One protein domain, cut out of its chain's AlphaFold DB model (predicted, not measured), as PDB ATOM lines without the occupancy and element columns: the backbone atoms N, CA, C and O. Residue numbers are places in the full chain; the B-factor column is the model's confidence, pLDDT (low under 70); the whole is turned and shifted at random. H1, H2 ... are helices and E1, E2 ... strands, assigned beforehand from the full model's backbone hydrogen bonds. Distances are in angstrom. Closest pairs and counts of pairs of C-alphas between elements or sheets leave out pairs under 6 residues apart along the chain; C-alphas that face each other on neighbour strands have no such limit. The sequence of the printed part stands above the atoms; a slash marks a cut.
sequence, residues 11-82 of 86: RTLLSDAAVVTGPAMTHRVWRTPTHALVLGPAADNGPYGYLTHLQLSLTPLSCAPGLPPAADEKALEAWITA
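This is residues 11 to 82 of the 86 residues of the protein "Predicted protein" of Streptomyces filamentosus NRRL 15998 (UniProt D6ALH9). A twisted sheet of four antiparallel strands, laid down one after another, makes a wall, and one short helix, H1, packs over one face of it, across the strands. The loop of residues 43 to 52 between E3 and E4 runs out at one end of the elongated outline, and the 12 residues from 61 to 72 lead from E4 at one edge of the sheet to H1. The printed part has 72 residues with four named strands and one named helix, in the order E1, E2, E3, E4, H1; the sheet's order is also E1, E2, E3, E4, and the class is mixed, helices and strands. The whole is compact, with a radius of gyration of the C-alphas of 12.4 A, and spans 37 by 23 by 15 A.

The sheet begins with E1, residues 11 to 15, whose C-alpha 11 is at (247.765, 158.279, 163.613). E2 is residues 25 to 31, 19.7 A from first to last C-alpha. E3, residues 35 to 42, measures 19.0 A and bends by 60 degrees at residue 39. E4, residues 53 to 60, measures 22.3 A and ends with C-alpha 60 at (244.347, 141.631, 162.862). H1, residues 73 to 82, measures 14.2 A and ends with C-alpha 82 at (243.024, 147.320, 153.757).

The four strands form a meander, each strand the antiparallel neighbour of the one before, with E1 and E4 as edge strands. E1 and E2 are a hairpin at 153 degrees between directions, with N 27 and O 13 at 2.8 A. E2 and E3 are a hairpin at 170 degrees, with N 28 and O 39 at 2.8 A. E3 and E4 are a hairpin at 161 degrees, with N 36 and O 59 at 2.8 A. E1 and E4 are apart. H1 is on the sheet at a height over the sheet of 9.2 A, in two layers, the helix on one face of the sheet. It lies over E1, and only just over E2 and E3, with 3 of its C-alphas falling on each of these two. On the local plane it runs across the strands, at 89 degrees to E1. The closest C-alphas of E1 and H1 are those of Leu 13 and Glu 73, 7.2 A apart. Those of E3 and H1 are Val 38 and Ile 80, 7.1 A apart. In H1 every O i to N i+4 pair is within hydrogen-bond range.

The C-alphas farthest apart in the domain are those of Pro 33 and Pro 47, at 38.3 A. The printed part has no cut. The link from E4 to H1 is long, that from E2 to E3 is tight, and those from E1 to E2 and from E3 to E4 are short. The mean pLDDT of the printed part is 88.8, and no printed residue is under 70.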
ATOM      1  N   ARG A  11     247.807 157.511 164.864       94.38
ATOM      2  CA  ARG A  11     247.765 158.279 163.613       94.38
ATOM      3  C   ARG A  11     246.389 158.877 163.371       94.38
ATOM      4  O   ARG A  11     245.365 158.281 163.710       94.38
ATOM      5  N   THR A  12     246.387 160.028 162.712       95.19
ATOM      6  CA  THR A  12     245.190 160.691 162.198       95.19
ATOM      7  C   THR A  12     245.406 161.069 160.745       95.19
ATOM      8  O   THR A  12     246.482 161.561 160.415       95.19
ATOM      9  N   LEU A  13     244.389 160.882 159.911       95.38
ATOM     10  CA  LEU A  13     244.424 161.250 158.497       95.38
ATOM     11  C   LEU A  13     243.066 161.820 158.084       95.38
ATOM     12  O   LEU A  13     242.041 161.209 158.373       95.38
ATOM     13  N   LEU A  14     243.044 162.972 157.419       94.81
ATOM     14  CA  LEU A  14     241.841 163.491 156.768       94.81
ATOM     15  C   LEU A  14     241.798 162.934 155.342       94.81
ATOM     16  O   LEU A  14     242.662 163.277 154.545       94.81
ATOM     17  N   SER A  15     240.831 162.072 155.037       90.56
ATOM     18  CA  SER A  15     240.724 161.424 153.723       90.56
ATOM     19  C   SER A  15     239.265 161.101 153.389       90.56
ATOM     20  O   SER A  15     238.442 160.922 154.293       90.56
ATOM     21  N   ASP A  16     238.937 161.067 152.101       87.81
ATOM     22  CA  ASP A  16     237.651 160.645 151.538       87.81
ATOM     23  C   ASP A  16     237.675 159.204 150.997       87.81
ATOM     24  O   ASP A  16     236.657 158.724 150.516       87.81
ATOM     25  N   ALA A  17     238.786 158.474 151.146       85.12
ATOM     26  CA  ALA A  17     238.984 157.143 150.562       85.12
ATOM     27  C   ALA A  17     237.917 156.097 150.910       85.12
ATOM     28  O   ALA A  17     237.647 155.202 150.115       85.12
ATOM     29  N   ALA A  18     237.330 156.197 152.104       82.31
ATOM     30  CA  ALA A  18     236.297 155.282 152.587       82.31
ATOM     31  C   ALA A  18     234.878 155.881 152.519       82.31
ATOM     32  O   ALA A  18     233.931 155.308 153.055       82.31
ATOM     33  N   VAL A  19     234.716 157.047 151.883       78.56
ATOM     34  CA  VAL A  19     233.436 157.742 151.692       78.56
ATOM     35  C   VAL A  19     232.979 157.555 150.244       78.56
ATOM     36  O   VAL A  19     233.738 157.791 149.313       78.56
ATOM     37  N   VAL A  20     231.713 157.182 150.030       77.19
ATOM     38  CA  VAL A  20     231.129 157.112 148.671       77.19
ATOM     39  C   VAL A  20     230.667 158.492 148.209       77.19
ATOM     40  O   VAL A  20     230.956 158.912 147.091       77.19
ATOM     41  N   THR A  21     229.952 159.219 149.073       77.44
ATOM     42  CA  THR A  21     229.574 160.619 148.845       77.44
ATOM     43  C   THR A  21     229.729 161.432 150.128       77.44
ATOM     44  O   THR A  21     229.368 160.969 151.207       77.44
ATOM     45  N   GLY A  22     230.285 162.643 150.025       77.12
ATOM     46  CA  GLY A  22     230.518 163.528 151.171       77.12
ATOM     47  C   GLY A  22     231.946 164.078 151.233       77.12
ATOM     48  O   GLY A  22     232.764 163.775 150.367       77.12
ATOM     49  N   PRO A  23     232.247 164.938 152.222       84.75
ATOM     50  CA  PRO A  23     233.584 165.490 152.399       84.75
ATOM     51  C   PRO A  23     234.549 164.453 152.987       84.75
ATOM     52  O   PRO A  23     234.135 163.515 153.669       84.75
ATOM     53  N   ALA A  24     235.850 164.692 152.808       90.12
ATOM     54  CA  ALA A  24     236.889 163.967 153.530       90.12
ATOM     55  C   ALA A  24     236.664 164.037 155.050       90.12
ATOM     56  O   ALA A  24     236.273 165.075 155.596       90.12
ATOM     57  N   MET A  25     236.955 162.939 155.745       91.81
ATOM     58  CA  MET A  25     236.778 162.826 157.188       91.81
ATOM     59  C   MET A  25     238.021 162.297 157.888       91.81
ATOM     60  O   MET A  25     238.880 161.633 157.309       91.81
ATOM     61  N   THR A  26     238.124 162.620 159.175       94.88
ATOM     62  CA  THR A  26     239.256 162.198 159.992       94.88
ATOM     63  C   THR A  26     239.151 160.720 160.352       94.88
ATOM     64  O   THR A  26     238.328 160.329 161.181       94.88
ATOM     65  N   HIS A  27     240.066 159.933 159.804       94.88
ATOM     66  CA  HIS A  27     240.395 158.599 160.270       94.88
ATOM     67  C   HIS A  27     241.288 158.688 161.507       94.88
ATOM     68  O   HIS A  27     242.161 159.555 161.610       94.88
ATOM     69  N   ARG A  28     241.083 157.773 162.451       95.56
ATOM     70  CA  ARG A  28     241.881 157.627 163.667       95.56
ATOM     71  C   ARG A  28     242.315 156.181 163.800       95.56
ATOM     72  O   ARG A  28     241.480 155.281 163.764       95.56
ATOM     73  N   VAL A  29     243.615 155.978 163.961       94.50
ATOM     74  CA  VAL A  29     244.223 154.651 164.022       94.50
ATOM     75  C   VAL A  29     244.848 154.442 165.389       94.50
ATOM     76  O   VAL A  29     245.622 155.275 165.866       94.50
ATOM     77  N   TRP A  30     244.564 153.293 165.982       93.81
ATOM     78  CA  TRP A  30     245.298 152.739 167.110       93.81
ATOM     79  C   TRP A  30     245.797 151.354 166.731       93.81
ATOM     80  O   TRP A  30     245.170 150.637 165.951       93.81
ATOM     81  N   ARG A  31     246.909 150.945 167.333       91.88
ATOM     82  CA  ARG A  31     247.381 149.569 167.244       91.88
ATOM     83  C   ARG A  31     247.559 148.993 168.631       91.88
ATOM     84  O   ARG A  31     248.128 149.616 169.522       91.88
ATOM     85  N   THR A  32     247.070 147.776 168.783       88.00
ATOM     86  CA  THR A  32     247.515 146.860 169.829       88.00
ATOM     87  C   THR A  32     248.645 145.997 169.258       88.00
ATOM     88  O   THR A  32     248.891 146.047 168.052       88.00
ATOM     89  N   PRO A  33     249.316 145.151 170.056       88.62
ATOM     90  CA  PRO A  33     250.339 144.252 169.519       88.62
ATOM     91  C   PRO A  33     249.849 143.302 168.412       88.62
ATOM     92  O   PRO A  33     250.668 142.800 167.652       88.62
ATOM     93  N   THR A  34     248.540 143.034 168.323       90.19
ATOM     94  CA  THR A  34     247.978 142.042 167.387       90.19
ATOM     95  C   THR A  34     246.893 142.579 166.460       90.19
ATOM     96  O   THR A  34     246.621 141.946 165.446       90.19
ATOM     97  N   HIS A  35     246.279 143.720 166.776       92.25
ATOM     98  CA  HIS A  35     245.158 144.280 166.014       92.25
ATOM     99  C   HIS A  35     245.339 145.765 165.715       92.25
ATOM    100  O   HIS A  35     245.813 146.522 166.568       92.25
ATOM    101  N   ALA A  36     244.880 146.163 164.536       93.12
ATOM    102  CA  ALA A  36     244.538 147.525 164.179       93.12
ATOM    103  C   ALA A  36     243.120 147.849 164.662       93.12
ATOM    104  O   ALA A  36     242.200 147.051 164.494       93.12
ATOM    105  N   LEU A  37     242.949 149.030 165.242       93.38
ATOM    106  CA  LEU A  37     241.651 149.638 165.496       93.38
ATOM    107  C   LEU A  37     241.576 150.919 164.668       93.38
ATOM    108  O   LEU A  37     242.395 151.820 164.855       93.38
ATOM    109  N   VAL A  38     240.607 150.999 163.768       94.06
ATOM    110  CA  VAL A  38     240.430 152.133 162.859       94.06
ATOM    111  C   VAL A  38     239.030 152.693 163.054       94.06
ATOM    112  O   VAL A  38     238.046 151.981 162.894       94.06
ATOM    113  N   LEU A  39     238.942 153.971 163.417       94.12
ATOM    114  CA  LEU A  39     237.698 154.734 163.389       94.12
ATOM    115  C   LEU A  39     237.737 155.658 162.179       94.12
ATOM    116  O   LEU A  39     238.617 156.515 162.106       94.12
ATOM    117  N   GLY A  40     236.781 155.525 161.273       93.38
ATOM    118  CA  GLY A  40     236.715 156.348 160.072       93.38
ATOM    119  C   GLY A  40     235.319 156.374 159.464       93.38
ATOM    120  O   GLY A  40     234.413 155.722 159.992       93.38
ATOM    121  N   PRO A  41     235.125 157.155 158.390       90.00
ATOM    122  CA  PRO A  41     233.945 157.025 157.556       90.00
ATOM    123  C   PRO A  41     233.804 155.605 157.006       90.00
ATOM    124  O   PRO A  41     234.795 154.911 156.791       90.00
ATOM    125  N   ALA A  42     232.563 155.206 156.764       86.50
ATOM    126  CA  ALA A  42     232.231 153.984 156.058       86.50
ATOM    127  C   ALA A  42     231.321 154.287 154.877       86.50
ATOM    128  O   ALA A  42     230.395 155.099 154.970       86.50
ATOM    129  N   ALA A  43     231.588 153.586 153.783       81.75
ATOM    130  CA  ALA A  43     230.767 153.602 152.597       81.75
ATOM    131  C   ALA A  43     229.365 153.064 152.916       81.75
ATOM    132  O   ALA A  43     229.217 151.904 153.302       81.75
ATOM    133  N   ASP A  44     228.332 153.881 152.709       78.62
ATOM    134  CA  ASP A  44     226.949 153.409 152.646       78.62
ATOM    135  C   ASP A  44     226.472 153.432 151.190       78.62
ATOM    136  O   ASP A  44     226.292 154.490 150.587       78.62
ATOM    137  N   ASN A  45     226.279 152.240 150.624       80.56
ATOM    138  CA  ASN A  45     225.722 152.049 149.281       80.56
ATOM    139  C   ASN A  45     224.191 151.873 149.302       80.56
ATOM    140  O   ASN A  45     223.585 151.519 148.289       80.56
ATOM    141  N   GLY A  46     223.561 152.055 150.462       81.56
ATOM    142  CA  GLY A  46     222.122 151.995 150.647       81.56
ATOM    143  C   GLY A  46     221.380 153.215 150.084       81.56
ATOM    144  O   GLY A  46     221.979 154.173 149.589       81.56
ATOM    145  N   PRO A  47     220.038 153.230 150.190       81.62
ATOM    146  CA  PRO A  47     219.195 154.319 149.679       81.62
ATOM    147  C   PRO A  47     219.457 155.673 150.361       81.62
ATOM    148  O   PRO A  47     218.985 156.704 149.883       81.62
ATOM    149  N   TYR A  48     220.207 155.670 151.464       80.19
ATOM    150  CA  TYR A  48     220.586 156.845 152.233       80.19
ATOM    151  C   TYR A  48     222.090 157.127 152.180       80.19
ATOM    152  O   TYR A  48     222.595 157.768 153.090       80.19
ATOM    153  N   GLY A  49     222.791 156.740 151.107       72.56
ATOM    154  CA  GLY A  49     224.242 156.943 150.947       72.56
ATOM    155  C   GLY A  49     224.743 158.397 150.988       72.56
ATOM    156  O   GLY A  49     225.942 158.635 150.874       72.56
ATOM    157  N   TYR A  50     223.840 159.370 151.160       76.00
ATOM    158  CA  TYR A  50     224.144 160.761 151.509       76.00
ATOM    159  C   TYR A  50     224.381 160.974 153.017       76.00
ATOM    160  O   TYR A  50     224.813 162.052 153.428       76.00
ATOM    161  N   LEU A  51     224.040 159.995 153.859       82.88
ATOM    162  CA  LEU A  51     224.341 159.999 155.280       82.88
ATOM    163  C   LEU A  51     225.793 159.600 155.491       82.88
ATOM    164  O   LEU A  51     226.333 158.694 154.865       82.88
ATOM    165  N   THR A  52     226.425 160.287 156.428       81.88
ATOM    166  CA  THR A  52     227.787 159.982 156.830       81.88
ATOM    167  C   THR A  52     227.771 158.932 157.933       81.88
ATOM    168  O   THR A  52     227.365 159.216 159.063       81.88
ATOM    169  N   HIS A  53     228.243 157.728 157.621       85.88
ATOM    170  CA  HIS A  53     228.397 156.648 158.588       85.88
ATOM    171  C   HIS A  53     229.824 156.623 159.125       85.88
ATOM    172  O   HIS A  53     230.776 156.798 158.371       85.88
ATOM    173  N   LEU A  54     229.972 156.401 160.431       89.62
ATOM    174  CA  LEU A  54     231.265 156.137 161.056       89.62
ATOM    175  C   LEU A  54     231.327 154.670 161.465       89.62
ATOM    176  O   LEU A  54     230.411 154.169 162.119       89.62
ATOM    177  N   GLN A  55     232.427 154.010 161.127       90.56
ATOM    178  CA  GLN A  55     232.699 152.626 161.486       90.56
ATOM    179  C   GLN A  55     233.920 152.547 162.390       90.56
ATOM    180  O   GLN A  55     234.920 153.238 162.191       90.56
ATOM    181  N   LEU A  56     233.818 151.672 163.388       93.31
ATOM    182  CA  LEU A  56     234.932 151.254 164.220       93.31
ATOM    183  C   LEU A  56     235.326 149.829 163.819       93.31
ATOM    184  O   LEU A  56     234.654 148.871 164.197       93.31
ATOM    185  N   SER A  57     236.410 149.701 163.063       92.69
ATOM    186  CA  SER A  57     236.943 148.421 162.592       92.69
ATOM    187  C   SER A  57     238.036 147.920 163.524       92.69
ATOM    188  O   SER A  57     238.949 148.671 163.866       92.69
ATOM    189  N   LEU A  58     237.967 146.646 163.913       92.81
ATOM    190  CA  LEU A  58     239.003 145.952 164.677       92.81
ATOM    191  C   LEU A  58     239.485 144.749 163.866       92.81
ATOM    192  O   LEU A  58     238.788 143.740 163.790       92.81
ATOM    193  N   THR A  59     240.674 144.843 163.281       93.00
ATOM    194  CA  THR A  59     241.213 143.828 162.364       93.00
ATOM    195  C   THR A  59     242.610 143.371 162.791       93.00
ATOM    196  O   THR A  59     243.363 144.155 163.376       93.00
ATOM    197  N   PRO A  60     242.992 142.099 162.573       92.94
ATOM    198  CA  PRO A  60     244.347 141.631 162.862       92.94
ATOM    199  C   PRO A  60     245.409 142.397 162.060       92.94
ATOM    200  O   PRO A  60     245.239 142.642 160.871       92.94
ATOM    201  N   LEU A  61     246.559 142.703 162.670       90.56
ATOM    202  CA  LEU A  61     247.673 143.378 161.978       90.56
ATOM    203  C   LEU A  61     248.307 142.538 160.861       90.56
ATOM    204  O   LEU A  61     249.079 143.059 160.068       90.56
ATOM    205  N   SER A  62     248.013 141.239 160.804       89.06
ATOM    206  CA  SER A  62     248.460 140.356 159.726       89.06
ATOM    207  C   SER A  62     247.695 140.559 158.414       89.06
ATOM    208  O   SER A  62     248.075 139.958 157.414       89.06
ATOM    209  N   CYS A  63     246.615 141.348 158.411       84.44
ATOM    210  CA  CYS A  63     245.773 141.561 157.232       84.44
ATOM    211  C   CYS A  63     246.409 142.488 156.186       84.44
ATOM    212  O   CYS A  63     246.087 142.371 155.007       84.44
ATOM    213  N   ALA A  64     247.334 143.368 156.579       82.12
ATOM    214  CA  ALA A  64     248.068 144.217 155.645       82.12
ATOM    215  C   ALA A  64     249.526 144.440 156.099       82.12
ATOM    216  O   ALA A  64     249.917 143.992 157.180       82.12
ATOM    217  N   PRO A  65     250.360 145.116 155.282       81.44
ATOM    218  CA  PRO A  65     251.707 145.509 155.679       81.44
ATOM    219  C   PRO A  65     251.729 146.308 156.988       81.44
ATOM    220  O   PRO A  65     250.717 146.842 157.440       81.44
ATOM    221  N   GLY A  66     252.908 146.423 157.597       85.19
ATOM    222  CA  GLY A  66     253.089 147.267 158.776       85.19
ATOM    223  C   GLY A  66     252.703 148.728 158.521       85.19
ATOM    224  O   GLY A  66     252.638 149.182 157.380       85.19
ATOM    225  N   LEU A  67     252.467 149.467 159.608       90.25
ATOM    226  CA  LEU A  67     252.119 150.885 159.535       90.25
ATOM    227  C   LEU A  67     253.198 151.657 158.743       90.25
ATOM    228  O   LEU A  67     254.383 151.532 159.077       90.25
ATOM    229  N   PRO A  68     252.818 152.447 157.727       92.88
ATOM    230  CA  PRO A  68     253.775 153.137 156.872       92.88
ATOM    231  C   PRO A  68     254.479 154.303 157.592       92.88
ATOM    232  O   PRO A  68     254.067 154.721 158.686       92.88
ATOM    233  N   PRO A  69     255.557 154.849 156.995       92.56
ATOM    234  CA  PRO A  69     256.222 156.047 157.497       92.56
ATOM    235  C   PRO A  69     255.249 157.219 157.660       92.56
ATOM    236  O   PRO A  69     254.360 157.423 156.842       92.56
ATOM    237  N   ALA A  70     255.446 158.038 158.696       88.44
ATOM    238  CA  ALA A  70     254.504 159.104 159.053       88.44
ATOM    239  C   ALA A  70     254.333 160.204 157.985       88.44
ATOM    240  O   ALA A  70     253.340 160.919 158.027       88.44
ATOM    241  N   ALA A  71     255.284 160.349 157.058       89.75
ATOM    242  CA  ALA A  71     255.230 161.346 155.987       89.75
ATOM    243  C   ALA A  71     254.475 160.866 154.733       89.75
ATOM    244  O   ALA A  71     254.321 161.638 153.791       89.75
ATOM    245  N   ASP A  72     254.045 159.601 154.696       93.88
ATOM    246  CA  ASP A  72     253.386 159.008 153.532       93.88
ATOM    247  C   ASP A  72     251.891 158.805 153.799       93.88
ATOM    248  O   ASP A  72     251.425 157.728 154.182       93.88
ATOM    249  N   GLU A  73     251.129 159.883 153.620       93.88
ATOM    250  CA  GLU A  73     249.679 159.892 153.827       93.88
ATOM    251  C   GLU A  73     248.946 158.946 152.870       93.88
ATOM    252  O   GLU A  73     247.988 158.295 153.279       93.88
ATOM    253  N   LYS A  74     249.428 158.792 151.629       93.44
ATOM    254  CA  LYS A  74     248.826 157.873 150.652       93.44
ATOM    255  C   LYS A  74     249.027 156.418 151.043       93.44
ATOM    256  O   LYS A  74     248.106 155.613 150.918       93.44
ATOM    257  N   ALA A  75     250.215 156.067 151.528       93.12
ATOM    258  CA  ALA A  75     250.441 154.732 152.061       93.12
ATOM    259  C   ALA A  75     249.583 154.482 153.309       93.12
ATOM    260  O   ALA A  75     249.076 153.374 153.481       93.12
ATOM    261  N   LEU A  76     249.397 155.492 154.174       95.12
ATOM    262  CA  LEU A  76     248.530 155.375 155.350       95.12
ATOM    263  C   LEU A  76     247.059 155.191 154.957       95.12
ATOM    264  O   LEU A  76     246.379 154.368 155.559       95.12
ATOM    265  N   GLU A  77     246.588 155.906 153.942       94.62
ATOM    266  CA  GLU A  77     245.251 155.744 153.372       94.62
ATOM    267  C   GLU A  77     245.027 154.315 152.866       94.62
ATOM    268  O   GLU A  77     244.107 153.640 153.319       94.62
ATOM    269  N   ALA A  78     245.934 153.804 152.027       93.00
ATOM    270  CA  ALA A  78     245.863 152.433 151.523       93.00
ATOM    271  C   ALA A  78     245.909 151.391 152.656       93.00
ATOM    272  O   ALA A  78     245.217 150.372 152.609       93.00
ATOM    273  N   TRP A  79     246.706 151.655 153.695       94.31
ATOM    274  CA  TRP A  79     246.764 150.817 154.888       94.31
ATOM    275  C   TRP A  79     245.431 150.806 155.645       94.31
ATOM    276  O   TRP A  79     245.002 149.741 156.084       94.31
ATOM    277  N   ILE A  80     244.767 151.960 155.789       94.00
ATOM    278  CA  ILE A  80     243.450 152.076 156.429       94.00
ATOM    279  C   ILE A  80     242.413 151.288 155.624       94.00
ATOM    280  O   ILE A  80     241.749 150.439 156.214       94.00
ATOM    281  N   THR A  81     242.316 151.498 154.308       92.12
ATOM    282  CA  THR A  81     241.374 150.777 153.430       92.12
ATOM    283  C   THR A  81     241.514 149.259 153.580       92.12
ATOM    284  O   THR A  81     240.533 148.556 153.816       92.12
ATOM    285  N   ALA A  82     242.750 148.748 153.580       92.12
ATOM    286  CA  ALA A  82     243.024 147.320 153.757       92.12
ATOM    287  C   ALA A  82     242.579 146.745 155.120       92.12
ATOM    288  O   ALA A  82     242.439 145.531 155.249       92.12
TER     289      ALA A  82